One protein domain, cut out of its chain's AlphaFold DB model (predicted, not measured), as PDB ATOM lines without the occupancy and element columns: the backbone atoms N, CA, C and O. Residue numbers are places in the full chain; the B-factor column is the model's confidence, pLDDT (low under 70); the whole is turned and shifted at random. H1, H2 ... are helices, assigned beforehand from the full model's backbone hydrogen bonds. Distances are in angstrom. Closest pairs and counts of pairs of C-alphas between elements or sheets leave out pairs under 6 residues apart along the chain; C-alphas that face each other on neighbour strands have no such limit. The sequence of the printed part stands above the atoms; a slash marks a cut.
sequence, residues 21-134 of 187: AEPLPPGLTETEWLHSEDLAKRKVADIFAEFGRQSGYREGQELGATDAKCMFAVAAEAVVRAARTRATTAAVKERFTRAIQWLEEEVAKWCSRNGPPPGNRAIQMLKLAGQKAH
ATOM      1  N   ALA A  21     183.230 136.364 240.417       44.97
ATOM      2  CA  ALA A  21     182.156 137.320 240.199       44.97
ATOM      3  C   ALA A  21     182.757 138.552 239.511       44.97
ATOM      4  O   ALA A  21     183.467 139.335 240.146       44.97
ATOM      5  N   GLU A  22     182.514 138.719 238.209       52.59
ATOM      6  CA  GLU A  22     182.649 140.053 237.624       52.59
ATOM      7  C   GLU A  22     181.800 141.018 238.468       52.59
ATOM      8  O   GLU A  22     180.684 140.662 238.862       52.59
ATOM      9  N   PRO A  23     182.340 142.190 238.846       64.25
ATOM     10  CA  PRO A  23     181.651 143.083 239.762       64.25
ATOM     11  C   PRO A  23     180.293 143.495 239.180       64.25
ATOM     12  O   PRO A  23     180.220 144.074 238.100       64.25
ATOM     13  N   LEU A  24     179.220 143.181 239.911       71.81
ATOM     14  CA  LEU A  24     177.857 143.583 239.575       71.81
ATOM     15  C   LEU A  24     177.750 145.117 239.668       71.81
ATOM     16  O   LEU A  24     178.046 145.660 240.740       71.81
ATOM     17  N   PRO A  25     177.300 145.830 238.614       78.88
ATOM     18  CA  PRO A  25     177.143 147.277 238.682       78.88
ATOM     19  C   PRO A  25     176.194 147.674 239.822       78.88
ATOM     20  O   PRO A  25     175.066 147.166 239.884       78.88
ATOM     21  N   PRO A  26     176.597 148.593 240.717       80.88
ATOM     22  CA  PRO A  26     175.776 149.020 241.836       80.88
ATOM     23  C   PRO A  26     174.408 149.507 241.374       80.88
ATOM     24  O   PRO A  26     174.279 150.447 240.593       80.88
ATOM     25  N   GLY A  27     173.366 148.876 241.899       74.81
ATOM     26  CA  GLY A  27     171.993 149.177 241.534       74.81
ATOM     27  C   GLY A  27     171.389 148.189 240.548       74.81
ATOM     28  O   GLY A  27     170.175 148.084 240.549       74.81
ATOM     29  N   LEU A  28     172.134 147.401 239.782       72.62
ATOM     30  CA  LEU A  28     171.516 146.319 239.008       72.62
ATOM     31  C   LEU A  28     171.267 145.093 239.886       72.62
ATOM     32  O   LEU A  28     172.039 144.796 240.794       72.62
ATOM     33  N   THR A  29     170.173 144.384 239.617       80.94
ATOM     34  CA  THR A  29     170.034 142.996 240.066       80.94
ATOM     35  C   THR A  29     170.859 142.082 239.160       80.94
ATOM     36  O   THR A  29     171.176 142.440 238.025       80.94
ATOM     37  N   GLU A  30     171.181 140.882 239.636       74.44
ATOM     38  CA  GLU A  30     171.939 139.891 238.864       74.44
ATOM     39  C   GLU A  30     171.262 139.549 237.527       74.44
ATOM     40  O   GLU A  30     171.910 139.525 236.486       74.44
ATOM     41  N   THR A  31     169.937 139.384 237.520       75.56
ATOM     42  CA  THR A  31     169.171 139.098 236.298       75.56
ATOM     43  C   THR A  31     169.223 140.246 235.288       75.56
ATOM     44  O   THR A  31     169.366 140.014 234.089       75.56
ATOM     45  N   GLU A  32     169.120 141.494 235.750       74.19
ATOM     46  CA  GLU A  32     169.215 142.665 234.869       74.19
ATOM     47  C   GLU A  32     170.623 142.848 234.318       74.19
ATOM     48  O   GLU A  32     170.783 143.291 233.179       74.19
ATOM     49  N   TRP A  33     171.635 142.493 235.111       81.12
ATOM     50  CA  TRP A  33     173.012 142.517 234.658       81.12
ATOM     51  C   TRP A  33     173.271 141.463 233.587       81.12
ATOM     52  O   TRP A  33     173.712 141.833 232.505       81.12
ATOM     53  N   LEU A  34     172.878 140.206 233.816       75.56
ATOM     54  CA  LEU A  34     172.990 139.133 232.819       75.56
ATOM     55  C   LEU A  34     172.278 139.489 231.507       75.56
ATOM     56  O   LEU A  34     172.825 139.314 230.420       75.56
ATOM     57  N   HIS A  35     171.072 140.058 231.591       70.69
ATOM     58  CA  HIS A  35     170.346 140.502 230.402       70.69
ATOM     59  C   HIS A  35     171.074 141.631 229.654       70.69
ATOM     60  O   HIS A  35     171.161 141.617 228.424       70.69
ATOM     61  N   SER A  36     171.600 142.614 230.391       67.38
ATOM     62  CA  SER A  36     172.340 143.739 229.808       67.38
ATOM     63  C   SER A  36     173.655 143.278 229.179       67.38
ATOM     64  O   SER A  36     174.014 143.737 228.095       67.38
ATOM     65  N   GLU A  37     174.331 142.332 229.826       69.44
ATOM     66  CA  GLU A  37     175.556 141.694 229.364       69.44
ATOM     67  C   GLU A  37     175.335 140.934 228.051       69.44
ATOM     68  O   GLU A  37     176.072 141.141 227.086       69.44
ATOM     69  N   ASP A  38     174.289 140.112 227.960       69.06
ATOM     70  CA  ASP A  38     173.969 139.373 226.736       69.06
ATOM     71  C   ASP A  38     173.671 140.305 225.555       69.06
ATOM     72  O   ASP A  38     174.134 140.071 224.432       69.06
ATOM     73  N   LEU A  39     172.919 141.387 225.790       59.75
ATOM     74  CA  LEU A  39     172.640 142.393 224.763       59.75
ATOM     75  C   LEU A  39     173.909 143.129 224.331       59.75
ATOM     76  O   LEU A  39     174.134 143.307 223.131       59.75
ATOM     77  N   ALA A  40     174.750 143.525 225.287       63.12
ATOM     78  CA  ALA A  40     176.017 144.186 225.013       63.12
ATOM     79  C   ALA A  40     176.951 143.283 224.193       63.12
ATOM     80  O   ALA A  40     177.466 143.721 223.166       63.12
ATOM     81  N   LYS A  41     177.099 142.003 224.561       67.69
ATOM     82  CA  LYS A  41     177.916 141.023 223.823       67.69
ATOM     83  C   LYS A  41     177.476 140.875 222.369       67.69
ATOM     84  O   LYS A  41     178.321 140.910 221.477       67.69
ATOM     85  N   ARG A  42     176.167 140.770 222.115       66.44
ATOM     86  CA  ARG A  42     175.631 140.707 220.742       66.44
ATOM     87  C   ARG A  42     175.974 141.967 219.950       66.44
ATOM     88  O   ARG A  42     176.486 141.862 218.843       66.44
ATOM     89  N   LYS A  43     175.782 143.154 220.539       64.50
ATOM     90  CA  LYS A  43     176.130 144.428 219.887       64.50
ATOM     91  C   LYS A  43     177.620 144.555 219.588       64.50
ATOM     92  O   LYS A  43     177.980 145.048 218.524       64.50
ATOM     93  N   VAL A  44     178.479 144.094 220.493       67.12
ATOM     94  CA  VAL A  44     179.930 144.062 220.267       67.12
ATOM     95  C   VAL A  44     180.282 143.127 219.110       67.12
ATOM     96  O   VAL A  44     181.071 143.518 218.255       67.12
ATOM     97  N   ALA A  45     179.673 141.940 219.041       68.56
ATOM     98  CA  ALA A  45     179.888 140.999 217.943       68.56
ATOM     99  C   ALA A  45     179.461 141.582 216.585       68.56
ATOM    100  O   ALA A  45     180.231 141.501 215.627       68.56
ATOM    101  N   ASP A  46     178.295 142.234 216.520       69.44
ATOM    102  CA  ASP A  46     177.801 142.895 215.304       69.44
ATOM    103  C   ASP A  46     178.766 144.000 214.832       69.44
ATOM    104  O   ASP A  46     179.171 144.034 213.669       69.44
ATOM    105  N   ILE A  47     179.189 144.882 215.749       65.12
ATOM    106  CA  ILE A  47     180.137 145.972 215.457       65.12
ATOM    107  C   ILE A  47     181.485 145.408 215.000       65.12
ATOM    108  O   ILE A  47     182.090 145.937 214.067       65.12
ATOM    109  N   PHE A  48     181.963 144.342 215.638       75.25
ATOM    110  CA  PHE A  48     183.234 143.723 215.289       75.25
ATOM    111  C   PHE A  48     183.204 143.086 213.898       75.25
ATOM    112  O   PHE A  48     184.105 143.329 213.094       75.25
ATOM    113  N   ALA A  49     182.154 142.319 213.597       79.62
ATOM    114  CA  ALA A  49     181.969 141.698 212.289       79.62
ATOM    115  C   ALA A  49     181.950 142.743 211.166       79.62
ATOM    116  O   ALA A  49     182.481 142.512 210.079       79.62
ATOM    117  N   GLU A  50     181.376 143.914 211.443       76.06
ATOM    118  CA  GLU A  50     181.232 144.965 210.451       76.06
ATOM    119  C   GLU A  50     182.483 145.851 210.300       76.06
ATOM    120  O   GLU A  50     182.947 146.102 209.183       76.06
ATOM    121  N   PHE A  51     183.058 146.317 211.412       77.94
ATOM    122  CA  PHE A  51     184.093 147.360 211.425       77.94
ATOM    123  C   PHE A  51     185.477 146.875 211.857       77.94
ATOM    124  O   PHE A  51     186.440 147.647 211.786       77.94
ATOM    125  N   GLY A  52     185.617 145.611 212.268       80.75
ATOM    126  CA  GLY A  52     186.880 145.044 212.741       80.75
ATOM    127  C   GLY A  52     188.009 145.222 211.728       80.75
ATOM    128  O   GLY A  52     189.063 145.768 212.058       80.75
ATOM    129  N   ARG A  53     187.767 144.883 210.454       86.62
ATOM    130  CA  ARG A  53     188.774 145.055 209.387       86.62
ATOM    131  C   ARG A  53     189.190 146.512 209.186       86.62
ATOM    132  O   ARG A  53     190.374 146.799 209.056       86.62
ATOM    133  N   GLN A  54     188.229 147.432 209.212       80.12
ATOM    134  CA  GLN A  54     188.481 148.870 209.040       80.12
ATOM    135  C   GLN A  54     189.252 149.473 210.222       80.12
ATOM    136  O   GLN A  54     189.964 150.457 210.057       80.12
ATOM    137  N   SER A  55     189.152 148.848 211.395       70.38
ATOM    138  CA  SER A  55     189.859 149.250 212.615       70.38
ATOM    139  C   SER A  55     191.186 148.508 212.809       70.38
ATOM    140  O   SER A  55     191.773 148.552 213.889       70.38
ATOM    141  N   GLY A  56     191.666 147.795 211.781       83.00
ATOM    142  CA  GLY A  56     192.976 147.142 211.780       83.00
ATOM    143  C   GLY A  56     193.017 145.736 212.391       83.00
ATOM    144  O   GLY A  56     194.097 145.287 212.784       83.00
ATOM    145  N   TYR A  57     191.883 145.033 212.497       83.69
ATOM    146  CA  TYR A  57     191.873 143.588 212.763       83.69
ATOM    147  C   TYR A  57     192.018 142.799 211.463       83.69
ATOM    148  O   TYR A  57     191.471 143.164 210.422       83.69
ATOM    149  N   ARG A  58     192.758 141.693 211.527       87.31
ATOM    150  CA  ARG A  58     192.855 140.744 210.415       87.31
ATOM    151  C   ARG A  58     191.586 139.906 210.326       87.31
ATOM    152  O   ARG A  58     190.860 139.739 211.302       87.31
ATOM    153  N   GLU A  59     191.332 139.353 209.150       82.25
ATOM    154  CA  GLU A  59     190.256 138.383 208.974       82.25
ATOM    155  C   GLU A  59     190.486 137.153 209.866       82.25
ATOM    156  O   GLU A  59     191.614 136.678 209.993       82.25
ATOM    157  N   GLY A  60     189.430 136.695 210.543       80.00
ATOM    158  CA  GLY A  60     189.505 135.607 211.524       80.00
ATOM    159  C   GLY A  60     190.197 135.966 212.846       80.00
ATOM    160  O   GLY A  60     190.315 135.107 213.714       80.00
ATOM    161  N   GLN A  61     190.656 137.210 213.028       81.25
ATOM    162  CA  GLN A  61     191.191 137.661 214.310       81.25
ATOM    163  C   GLN A  61     190.053 137.877 215.312       81.25
ATOM    164  O   GLN A  61     189.013 138.420 214.957       81.25
ATOM    165  N   GLU A  62     190.274 137.505 216.570       81.62
ATOM    166  CA  GLU A  62     189.343 137.786 217.663       81.62
ATOM    167  C   GLU A  62     189.643 139.128 218.348       81.62
ATOM    168  O   GLU A  62     190.758 139.667 218.293       81.62
ATOM    169  N   LEU A  63     188.635 139.661 219.041       70.56
ATOM    170  CA  LEU A  63     188.782 140.799 219.942       70.56
ATOM    171  C   LEU A  63     189.724 140.433 221.096       70.56
ATOM    172  O   LEU A  63     189.444 139.534 221.886       70.56
ATOM    173  N   GLY A  64     190.836 141.160 221.225       76.31
ATOM    174  CA  GLY A  64     191.723 141.009 222.376       76.31
ATOM    175  C   GLY A  64     190.991 141.340 223.681       76.31
ATOM    176  O   GLY A  64     190.113 142.200 223.697       76.31
ATOM    177  N   ALA A  65     191.372 140.702 224.791       74.81
ATOM    178  CA  ALA A  65     190.651 140.816 226.065       74.81
ATOM    179  C   ALA A  65     190.437 142.269 226.544       74.81
ATOM    180  O   ALA A  65     189.385 142.588 227.093       74.81
ATOM    181  N   THR A  66     191.404 143.166 226.332       71.69
ATOM    182  CA  THR A  66     191.282 144.583 226.720       71.69
ATOM    183  C   THR A  66     190.322 145.351 225.809       71.69
ATOM    184  O   THR A  66     189.486 146.108 226.300       71.69
ATOM    185  N   ASP A  67     190.397 145.126 224.495       69.69
ATOM    186  CA  ASP A  67     189.489 145.733 223.513       69.69
ATOM    187  C   ASP A  67     188.050 145.251 223.731       69.69
ATOM    188  O   ASP A  67     187.119 146.057 223.733       69.69
ATOM    189  N   ALA A  68     187.883 143.955 224.017       72.50
ATOM    190  CA  ALA A  68     186.602 143.352 224.362       72.50
ATOM    191  C   ALA A  68     185.989 144.015 225.602       72.50
ATOM    192  O   ALA A  68     184.825 144.399 225.569       72.50
ATOM    193  N   LYS A  69     186.776 144.221 226.669       74.69
ATOM    194  CA  LYS A  69     186.309 144.880 227.900       74.69
ATOM    195  C   LYS A  69     185.927 146.342 227.687       74.69
ATOM    196  O   LYS A  69     184.895 146.765 228.193       74.69
ATOM    197  N   CYS A  70     186.713 147.097 226.916       72.31
ATOM    198  CA  CYS A  70     186.377 148.481 226.572       72.31
ATOM    199  C   CYS A  70     185.062 148.554 225.775       72.31
ATOM    200  O   CYS A  70     184.146 149.275 226.164       72.31
ATOM    201  N   MET A  71     184.926 147.766 224.701       68.44
ATOM    202  CA  MET A  71     183.696 147.749 223.900       68.44
ATOM    203  C   MET A  71     182.482 147.274 224.695       68.44
ATOM    204  O   MET A  71     181.396 147.832 224.551       68.44
ATOM    205  N   PHE A  72     182.667 146.253 225.529       70.38
ATOM    206  CA  PHE A  72     181.612 145.710 226.368       70.38
ATOM    207  C   PHE A  72     181.122 146.735 227.391       70.38
ATOM    208  O   PHE A  72     179.916 146.940 227.486       70.38
ATOM    209  N   ALA A  73     182.026 147.423 228.096       69.75
ATOM    210  CA  ALA A  73     181.656 148.453 229.064       69.75
ATOM    211  C   ALA A  73     180.845 149.584 228.405       69.75
ATOM    212  O   ALA A  73     179.795 149.960 228.922       69.75
ATOM    213  N   VAL A  74     181.262 150.048 227.218       66.44
ATOM    214  CA  VAL A  74     180.535 151.079 226.454       66.44
ATOM    215  C   VAL A  74     179.152 150.583 226.014       66.44
ATOM    216  O   VAL A  74     178.153 151.289 226.152       66.44
ATOM    217  N   ALA A  75     179.068 149.357 225.490       63.00
ATOM    218  CA  ALA A  75     177.801 148.780 225.050       63.00
ATOM    219  C   ALA A  75     176.838 148.543 226.228       63.00
ATOM    220  O   ALA A  75     175.648 148.838 226.116       63.00
ATOM    221  N   ALA A  76     177.344 148.057 227.364       61.19
ATOM    222  CA  ALA A  76     176.567 147.844 228.580       61.19
ATOM    223  C   ALA A  76     176.052 149.168 229.162       61.19
ATOM    224  O   ALA A  76     174.873 149.260 229.505       61.19
ATOM    225  N   GLU A  77     176.883 150.215 229.203       77.12
ATOM    226  CA  GLU A  77     176.461 151.555 229.629       77.12
ATOM    227  C   GLU A  77     175.291 152.064 228.776       77.12
ATOM    228  O   GLU A  77     174.273 152.512 229.309       77.12
ATOM    229  N   ALA A  78     175.384 151.919 227.449       59.00
ATOM    230  CA  ALA A  78     174.326 152.321 226.526       59.00
ATOM    231  C   ALA A  78     173.016 151.543 226.756       59.00
ATOM    232  O   ALA A  78     171.934 152.141 226.760       59.00
ATOM    233  N   VAL A  79     173.097 150.227 226.998       61.03
ATOM    234  CA  VAL A  79     171.928 149.386 227.316       61.03
ATOM    235  C   VAL A  79     171.263 149.841 228.619       61.03
ATOM    236  O   VAL A  79     170.048 150.057 228.648       61.03
ATOM    237  N   VAL A  80     172.043 150.063 229.681       60.09
ATOM    238  CA  VAL A  80     171.515 150.504 230.983       60.09
ATOM    239  C   VAL A  80     170.953 151.928 230.902       60.09
ATOM    240  O   VAL A  80     169.899 152.211 231.475       60.09
ATOM    241  N   ARG A  81     171.573 152.828 230.128       70.88
ATOM    242  CA  ARG A  81     171.059 154.186 229.875       70.88
ATOM    243  C   ARG A  81     169.728 154.162 229.113       70.88
ATOM    244  O   ARG A  81     168.816 154.929 229.443       70.88
ATOM    245  N   ALA A  82     169.566 153.250 228.155       61.31
ATOM    246  CA  ALA A  82     168.290 153.029 227.477       61.31
ATOM    247  C   ALA A  82     167.217 152.489 228.443       61.31
ATOM    248  O   ALA A  82     166.091 152.996 228.454       61.31
ATOM    249  N   ALA A  83     167.568 151.529 229.307       61.44
ATOM    250  CA  ALA A  83     166.668 151.010 230.341       61.44
ATOM    251  C   ALA A  83     166.239 152.104 231.334       61.44
ATOM    252  O   ALA A  83     165.049 152.246 231.624       61.44
ATOM    253  N   ARG A  84     167.174 152.960 231.775       73.88
ATOM    254  CA  ARG A  84     166.887 154.137 232.613       73.88
ATOM    255  C   ARG A  84     165.881 155.081 231.970       73.88
ATOM    256  O   ARG A  84     164.997 155.586 232.656       73.88
ATOM    257  N   THR A  85     166.024 155.336 230.672       69.69
ATOM    258  CA  THR A  85     165.140 156.248 229.930       69.69
ATOM    259  C   THR A  85     163.704 155.725 229.890       69.69
ATOM    260  O   THR A  85     162.765 156.507 230.000       69.69
ATOM    261  N   ARG A  86     163.533 154.401 229.816       70.31
ATOM    262  CA  ARG A  86     162.226 153.724 229.806       70.31
ATOM    263  C   ARG A  86     161.634 153.492 231.200       70.31
ATOM    264  O   ARG A  86     160.465 153.133 231.308       70.31
ATOM    265  N   ALA A  87     162.412 153.671 232.266       72.75
ATOM    266  CA  ALA A  87     161.932 153.483 233.628       72.75
ATOM    267  C   ALA A  87     160.871 154.533 233.998       72.75
ATOM    268  O   ALA A  87     161.025 155.722 233.721       72.75
ATOM    269  N   THR A  88     159.809 154.105 234.676       80.62
ATOM    270  CA  THR A  88     158.663 154.965 235.013       80.62
ATOM    271  C   THR A  88     158.779 155.614 236.392       80.62
ATOM    272  O   THR A  88     158.255 156.706 236.596       80.62
ATOM    273  N   THR A  89     159.506 155.003 237.331       86.56
ATOM    274  CA  THR A  89     159.620 155.492 238.716       86.56
ATOM    275  C   THR A  89     160.972 156.152 238.996       86.56
ATOM    276  O   THR A  89     162.010 155.735 238.477       86.56
ATOM    277  N   ALA A  90     160.974 157.178 239.855       83.44
ATOM    278  CA  ALA A  90     162.192 157.894 240.248       83.44
ATOM    279  C   ALA A  90     163.220 156.968 240.924       83.44
ATOM    280  O   ALA A  90     164.391 156.984 240.556       83.44
ATOM    281  N   ALA A  91     162.764 156.078 241.812       78.88
ATOM    282  CA  ALA A  91     163.626 155.112 242.494       78.88
ATOM    283  C   ALA A  91     164.356 154.165 241.518       78.88
ATOM    284  O   ALA A  91     165.544 153.884 241.680       78.88
ATOM    285  N   VAL A  92     163.673 153.696 240.464       74.94
ATOM    286  CA  VAL A  92     164.294 152.841 239.437       74.94
ATOM    287  C   VAL A  92     165.270 153.646 238.577       74.94
ATOM    288  O   VAL A  92     166.354 153.155 238.262       74.94
ATOM    289  N   LYS A  93     164.944 154.903 238.253       75.44
ATOM    290  CA  LYS A  93     165.860 155.799 237.531       75.44
ATOM    291  C   LYS A  93     167.145 156.061 238.311       75.44
ATOM    292  O   LYS A  93     168.219 155.976 237.727       75.44
ATOM    293  N   GLU A  94     167.058 156.352 239.607       87.94
ATOM    294  CA  GLU A  94     168.224 156.577 240.475       87.94
ATOM    295  C   GLU A  94     169.104 155.337 240.594       87.94
ATOM    296  O   GLU A  94     170.330 155.425 240.549       87.94
ATOM    297  N   ARG A  95     168.474 154.168 240.701       87.38
ATOM    298  CA  ARG A  95     169.166 152.886 240.724       87.38
ATOM    299  C   ARG A  95     169.973 152.651 239.445       87.38
ATOM    300  O   ARG A  95     171.149 152.310 239.539       87.38
ATOM    301  N   PHE A  96     169.389 152.906 238.273       74.62
ATOM    302  CA  PHE A  96     170.126 152.833 237.011       74.62
ATOM    303  C   PHE A  96     171.180 153.934 236.864       74.62
ATOM    304  O   PHE A  96     172.218 153.681 236.267       74.62
ATOM    305  N   THR A  97     170.976 155.128 237.430       85.56
ATOM    306  CA  THR A  97     172.008 156.184 237.441       85.56
ATOM    307  C   THR A  97     173.285 155.711 238.138       85.56
ATOM    308  O   THR A  97     174.368 155.936 237.610       85.56
ATOM    309  N   ARG A  98     173.178 155.012 239.277       88.50
ATOM    310  CA  ARG A  98     174.353 154.450 239.972       88.50
ATOM    311  C   ARG A  98     175.077 153.398 239.130       88.50
ATOM    312  O   ARG A  98     176.302 153.405 239.071       88.50
ATOM    313  N   ALA A  99     174.323 152.547 238.437       76.56
ATOM    314  CA  ALA A  99     174.894 151.542 237.545       76.56
ATOM    315  C   ALA A  99     175.617 152.184 236.349       76.56
ATOM    316  O   ALA A  99     176.686 151.724 235.963       76.56
ATOM    317  N   ILE A 100     175.060 153.267 235.795       77.94
ATOM    318  CA  ILE A 100     175.679 154.043 234.712       77.94
ATOM    319  C   ILE A 100     176.982 154.684 235.183       77.94
ATOM    320  O   ILE A 100     177.985 154.517 234.510       77.94
ATOM    321  N   GLN A 101     176.992 155.348 236.343       87.44
ATOM    322  CA  GLN A 101     178.207 155.976 236.885       87.44
ATOM    323  C   GLN A 101     179.344 154.962 237.055       87.44
ATOM    324  O   GLN A 101     180.477 155.214 236.662       87.44
ATOM    325  N   TRP A 102     179.023 153.777 237.574       88.94
ATOM    326  CA  TRP A 102     180.001 152.702 237.698       88.94
ATOM    327  C   TRP A 102     180.510 152.202 236.334       88.94
ATOM    328  O   TRP A 102     181.704 151.965 236.161       88.94
ATOM    329  N   LEU A 103     179.624 152.069 235.340       75.44
ATOM    330  CA  LEU A 103     180.013 151.673 233.982       75.44
ATOM    331  C   LEU A 103     180.858 152.751 233.292       75.44
ATOM    332  O   LEU A 103     181.813 152.400 232.609       75.44
ATOM    333  N   GLU A 104     180.574 154.037 233.510       80.81
ATOM    334  CA  GLU A 104     181.385 155.161 233.017       80.81
ATOM    335  C   GLU A 104     182.822 155.097 233.578       80.81
ATOM    336  O   GLU A 104     183.791 155.295 232.838       80.81
ATOM    337  N   GLU A 105     182.987 154.743 234.857       81.19
ATOM    338  CA  GLU A 105     184.303 154.514 235.470       81.19
ATOM    339  C   GLU A 105     185.034 153.315 234.844       81.19
ATOM    340  O   GLU A 105     186.228 153.401 234.537       81.19
ATOM    341  N   GLU A 106     184.334 152.204 234.597       77.38
ATOM    342  CA  GLU A 106     184.925 151.042 233.922       77.38
ATOM    343  C   GLU A 106     185.267 151.339 232.451       77.38
ATOM    344  O   GLU A 106     186.324 150.911 231.982       77.38
ATOM    345  N   VAL A 107     184.454 152.126 231.734       75.50
ATOM    346  CA  VAL A 107     184.775 152.630 230.387       75.50
ATOM    347  C   VAL A 107     186.060 153.447 230.437       75.50
ATOM    348  O   VAL A 107     187.002 153.157 229.694       75.50
ATOM    349  N   ALA A 108     186.147 154.426 231.342       79.38
ATOM    350  CA  ALA A 108     187.341 155.250 231.495       79.38
ATOM    351  C   ALA A 108     188.574 154.385 231.788       79.38
ATOM    352  O   ALA A 108     189.614 154.543 231.149       79.38
ATOM    353  N   LYS A 109     188.458 153.410 232.689       76.69
ATOM    354  CA  LYS A 109     189.538 152.494 233.072       76.69
ATOM    355  C   LYS A 109     189.989 151.579 231.935       76.69
ATOM    356  O   LYS A 109     191.192 151.447 231.718       76.69
ATOM    357  N   TRP A 110     189.075 150.920 231.227       72.50
ATOM    358  CA  TRP A 110     189.439 149.946 230.193       72.50
ATOM    359  C   TRP A 110     189.827 150.608 228.878       72.50
ATOM    360  O   TRP A 110     190.784 150.173 228.241       72.50
ATOM    361  N   CYS A 111     189.150 151.686 228.493       67.00
ATOM    362  CA  CYS A 111     189.438 152.370 227.242       67.00
ATOM    363  C   CYS A 111     190.675 153.283 227.338       67.00
ATOM    364  O   CYS A 111     191.389 153.416 226.346       67.00
ATOM    365  N   SER A 112     191.011 153.847 228.508       68.94
ATOM    366  CA  SER A 112     192.266 154.612 228.681       68.94
ATOM    367  C   SER A 112     193.520 153.734 228.642       68.94
ATOM    368  O   SER A 112     194.549 154.164 228.122       68.94
ATOM    369  N   ARG A 113     193.434 152.479 229.108       67.31
ATOM    370  CA  ARG A 113     194.539 151.498 229.063       67.31
ATOM    371  C   ARG A 113     195.031 151.187 227.647       67.31
ATOM    372  O   ARG A 113     196.159 150.737 227.493       67.31
ATOM    373  N   ASN A 114     194.205 151.444 226.637       59.09
ATOM    374  CA  ASN A 114     194.526 151.228 225.226       59.09
ATOM    375  C   ASN A 114     195.107 152.481 224.533       59.09
ATOM    376  O   ASN A 114     195.428 152.430 223.347       59.09
ATOM    377  N   GLY A 115     195.249 153.602 225.253       55.16
ATOM    378  CA  GLY A 115     195.782 154.859 224.722       55.16
ATOM    379  C   GLY A 115     194.824 155.608 223.777       55.16
ATOM    380  O   GLY A 115     193.697 155.169 223.534       55.16
ATOM    381  N   PRO A 116     195.235 156.776 223.250       54.50
ATOM    382  CA  PRO A 116     194.454 157.512 222.258       54.50
ATOM    383  C   PRO A 116     194.473 156.805 220.886       54.50
ATOM    384  O   PRO A 116     195.425 156.083 220.566       54.50
ATOM    385  N   PRO A 117     193.456 157.004 220.023       48.81
ATOM    386  CA  PRO A 117     193.535 156.590 218.623       48.81
ATOM    387  C   PRO A 117     194.787 157.189 217.945       48.81
ATOM    388  O   PRO A 117     195.093 158.353 218.189       48.81
ATOM    389  N   PRO A 118     195.507 156.434 217.092       48.66
ATOM    390  CA  PRO A 118     195.101 155.160 216.505       48.66
ATOM    391  C   PRO A 118     195.411 153.899 217.344       48.66
ATOM    392  O   PRO A 118     195.075 152.804 216.906       48.66
ATOM    393  N   GLY A 119     195.988 154.018 218.544       57.78
ATOM    394  CA  GLY A 119     196.367 152.865 219.382       57.78
ATOM    395  C   GLY A 119     195.186 152.051 219.927       57.78
ATOM    396  O   GLY A 119     195.309 150.849 220.147       57.78
ATOM    397  N   ASN A 120     194.017 152.681 220.066       69.06
ATOM    398  CA  ASN A 120     192.812 152.047 220.590       69.06
ATOM    399  C   ASN A 120     191.832 151.657 219.474       69.06
ATOM    400  O   ASN A 120     190.979 152.447 219.057       69.06
ATOM    401  N   ARG A 121     191.958 150.417 218.992       69.50
ATOM    402  CA  ARG A 121     191.118 149.861 217.915       69.50
ATOM    403  C   ARG A 121     189.656 149.673 218.335       69.50
ATOM    404  O   ARG A 121     188.771 149.825 217.497       69.50
ATOM    405  N   ALA A 122     189.384 149.437 219.621       65.00
ATOM    406  CA  ALA A 122     188.022 149.405 220.160       65.00
ATOM    407  C   ALA A 122     187.303 150.757 220.002       65.00
ATOM    408  O   ALA A 122     186.183 150.806 219.493       65.00
ATOM    409  N   ILE A 123     187.963 151.867 220.353       66.69
ATOM    410  CA  ILE A 123     187.406 153.217 220.153       66.69
ATOM    411  C   ILE A 123     187.217 153.524 218.662       66.69
ATOM    412  O   ILE A 123     186.227 154.156 218.292       66.69
ATOM    413  N   GLN A 124     188.118 153.067 217.786       64.69
ATOM    414  CA  GLN A 124     187.945 153.243 216.339       64.69
ATOM    415  C   GLN A 124     186.697 152.529 215.811       64.69
ATOM    416  O   GLN A 124     185.925 153.146 215.078       64.69
ATOM    417  N   MET A 125     186.451 151.284 216.227       67.00
ATOM    418  CA  MET A 125     185.236 150.556 215.840       67.00
ATOM    419  C   MET A 125     183.973 151.267 216.318       67.00
ATOM    420  O   MET A 125     183.030 151.422 215.545       67.00
ATOM    421  N   LEU A 126     183.961 151.756 217.561       61.44
ATOM    422  CA  LEU A 126     182.834 152.524 218.100       61.44
ATOM    423  C   LEU A 126     182.601 153.822 217.313       61.44
ATOM    424  O   LEU A 126     181.458 154.175 217.023       61.44
ATOM    425  N   LYS A 127     183.677 154.508 216.908       62.44
ATOM    426  CA  LYS A 127     183.601 155.705 216.064       62.44
ATOM    427  C   LYS A 127     183.009 155.392 214.689       62.44
ATOM    428  O   LYS A 127     182.114 156.110 214.251       62.44
ATOM    429  N   LEU A 128     183.476 154.336 214.021       60.66
ATOM    430  CA  LEU A 128     182.958 153.912 212.715       60.66
ATOM    431  C   LEU A 128     181.481 153.502 212.801       60.66
ATOM    432  O   LEU A 128     180.678 153.921 211.969       60.66
ATOM    433  N   ALA A 129     181.106 152.771 213.854       57.66
ATOM    434  CA  ALA A 129     179.718 152.412 214.123       57.66
ATOM    435  C   ALA A 129     178.830 153.652 214.312       57.66
ATOM    436  O   ALA A 129     177.762 153.744 213.704       57.66
ATOM    437  N   GLY A 130     179.291 154.641 215.086       54.56
ATOM    438  CA  GLY A 130     178.590 155.915 215.262       54.56
ATOM    439  C   GLY A 130     178.452 156.711 213.958       54.56
ATOM    440  O   GLY A 130     177.379 157.233 213.660       54.56
ATOM    441  N   GLN A 131     179.504 156.755 213.137       53.84
ATOM    442  CA  GLN A 131     179.477 157.419 211.830       53.84
ATOM    443  C   GLN A 131     178.501 156.750 210.857       53.84
ATOM    444  O   GLN A 131     177.766 157.445 210.159       53.84
ATOM    445  N   LYS A 132     178.442 155.412 210.824       53.84
ATOM    446  CA  LYS A 132     177.453 154.696 210.007       53.84
ATOM    447  C   LYS A 132     176.028 154.972 210.478       53.84
ATOM    448  O   LYS A 132     175.161 155.200 209.640       53.84
ATOM    449  N   ALA A 133     175.787 154.972 211.790       50.16
ATOM    450  CA  ALA A 133     174.473 155.297 212.336       50.16
ATOM    451  C   ALA A 133     174.019 156.703 211.896       50.16
ATOM    452  O   ALA A 133     172.887 156.861 211.448       50.16
ATOM    453  N   HIS A 134     174.929 157.682 211.921       44.78
ATOM    454  CA  HIS A 134     174.672 159.056 211.478       44.78
ATOM    455  C   HIS A 134     174.448 159.188 209.959       44.78
ATOM    456  O   HIS A 134     173.604 159.961 209.522       44.78
TER     457      HIS A 134
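What this domain is: This is residues 21 to 134 of the 187 residues of an uncharacterized protein of Myxococcus llanfairpwllgwyngyllgogerychwyrndrobwllllantysiliogogogochensis (UniProt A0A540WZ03). A helical hairpin, H2 and H3 running opposite ways side by side, is crossed by a third long helix, H1, which packs on H2 on the side away from H3. H2 is in the middle of these three, and the shorter H4 packs with its first part near the start of H2 and the end of H1, at one end of the hairpin. The printed part has 114 residues with four named helices, H1, H2, H3 and H4 in chain order, and no named strand; the class is all helix. It is compact, with a radius of gyration of the C-alphas of 14.6 A, and its outline is elongated, with spans of 45 by 28 by 23 A.

Where its parts are: Residues 21 to 29 come before H1, which is residues 30 to 51 and measures 30.9 A from C-alpha 30 at (171.939, 139.891, 238.864) to C-alpha 51. H2 is residues 65 to 86, 31.4 A long, and begins with C-alpha 65 at (190.651, 140.816, 226.065). H3, the longest helix by residues, is residues 90 to 112 and measures 32.4 A. H4 is residues 121 to 134, 19.9 A long, and ends with C-alpha 134 at (174.672, 159.056, 211.478).

How they stand to each other: H2 is the hub, touching the three other helices. H2 and H3 form a helical hairpin at a shallow tilt of 20 degrees, opposite ways; their closest C-alphas, those of Cys 70 and Trp 110, are 5.0 A apart. H1 touches H2 with residues 36 to 44 alone, at a steep tilt of 60 degrees, opposite ways; their closest C-alphas are those of Ala 40 and Ala 75, 4.9 A apart. H1 and H3 are apart. Residues 67 to 71 of H2 touch residues 121 to 126 of H4, the closest C-alphas being those of Asp 67 and Ala 122 at 5.2 A; H2 and H4 run the same way at a tilt of 37 degrees, only just steep. Residues 47 to 51 of H1 touch residues 125 to 129 of H4, about perpendicular at 84 degrees, with the C-alphas of Phe 51 and Met 125 closest at 5.6 A. H3 and H4 are close but not clearly touching, their closest C-alphas, those of Cys 111 and Ile 123, being 7.4 A apart. The helix packing is mostly crossed, with 1 of 4 touching pairs at a shallow tilt. In H1, H2, H3 and H4 every O i to N i+4 pair is within hydrogen-bond range.

The domain as a whole: The two C-alphas farthest apart are those of Glu 59 and Ala 90, at 46.3 A. The printed part has no cut. The link from H1 to H2, residues 52 to 64, is long, that from H2 to H3 is tight, and that from H3 to H4 is short. The mean pLDDT of the printed part is 70.9, and 51 residues are under 70, among them residues 36 to 47 and 111 to 134; the mean of H4 is 59.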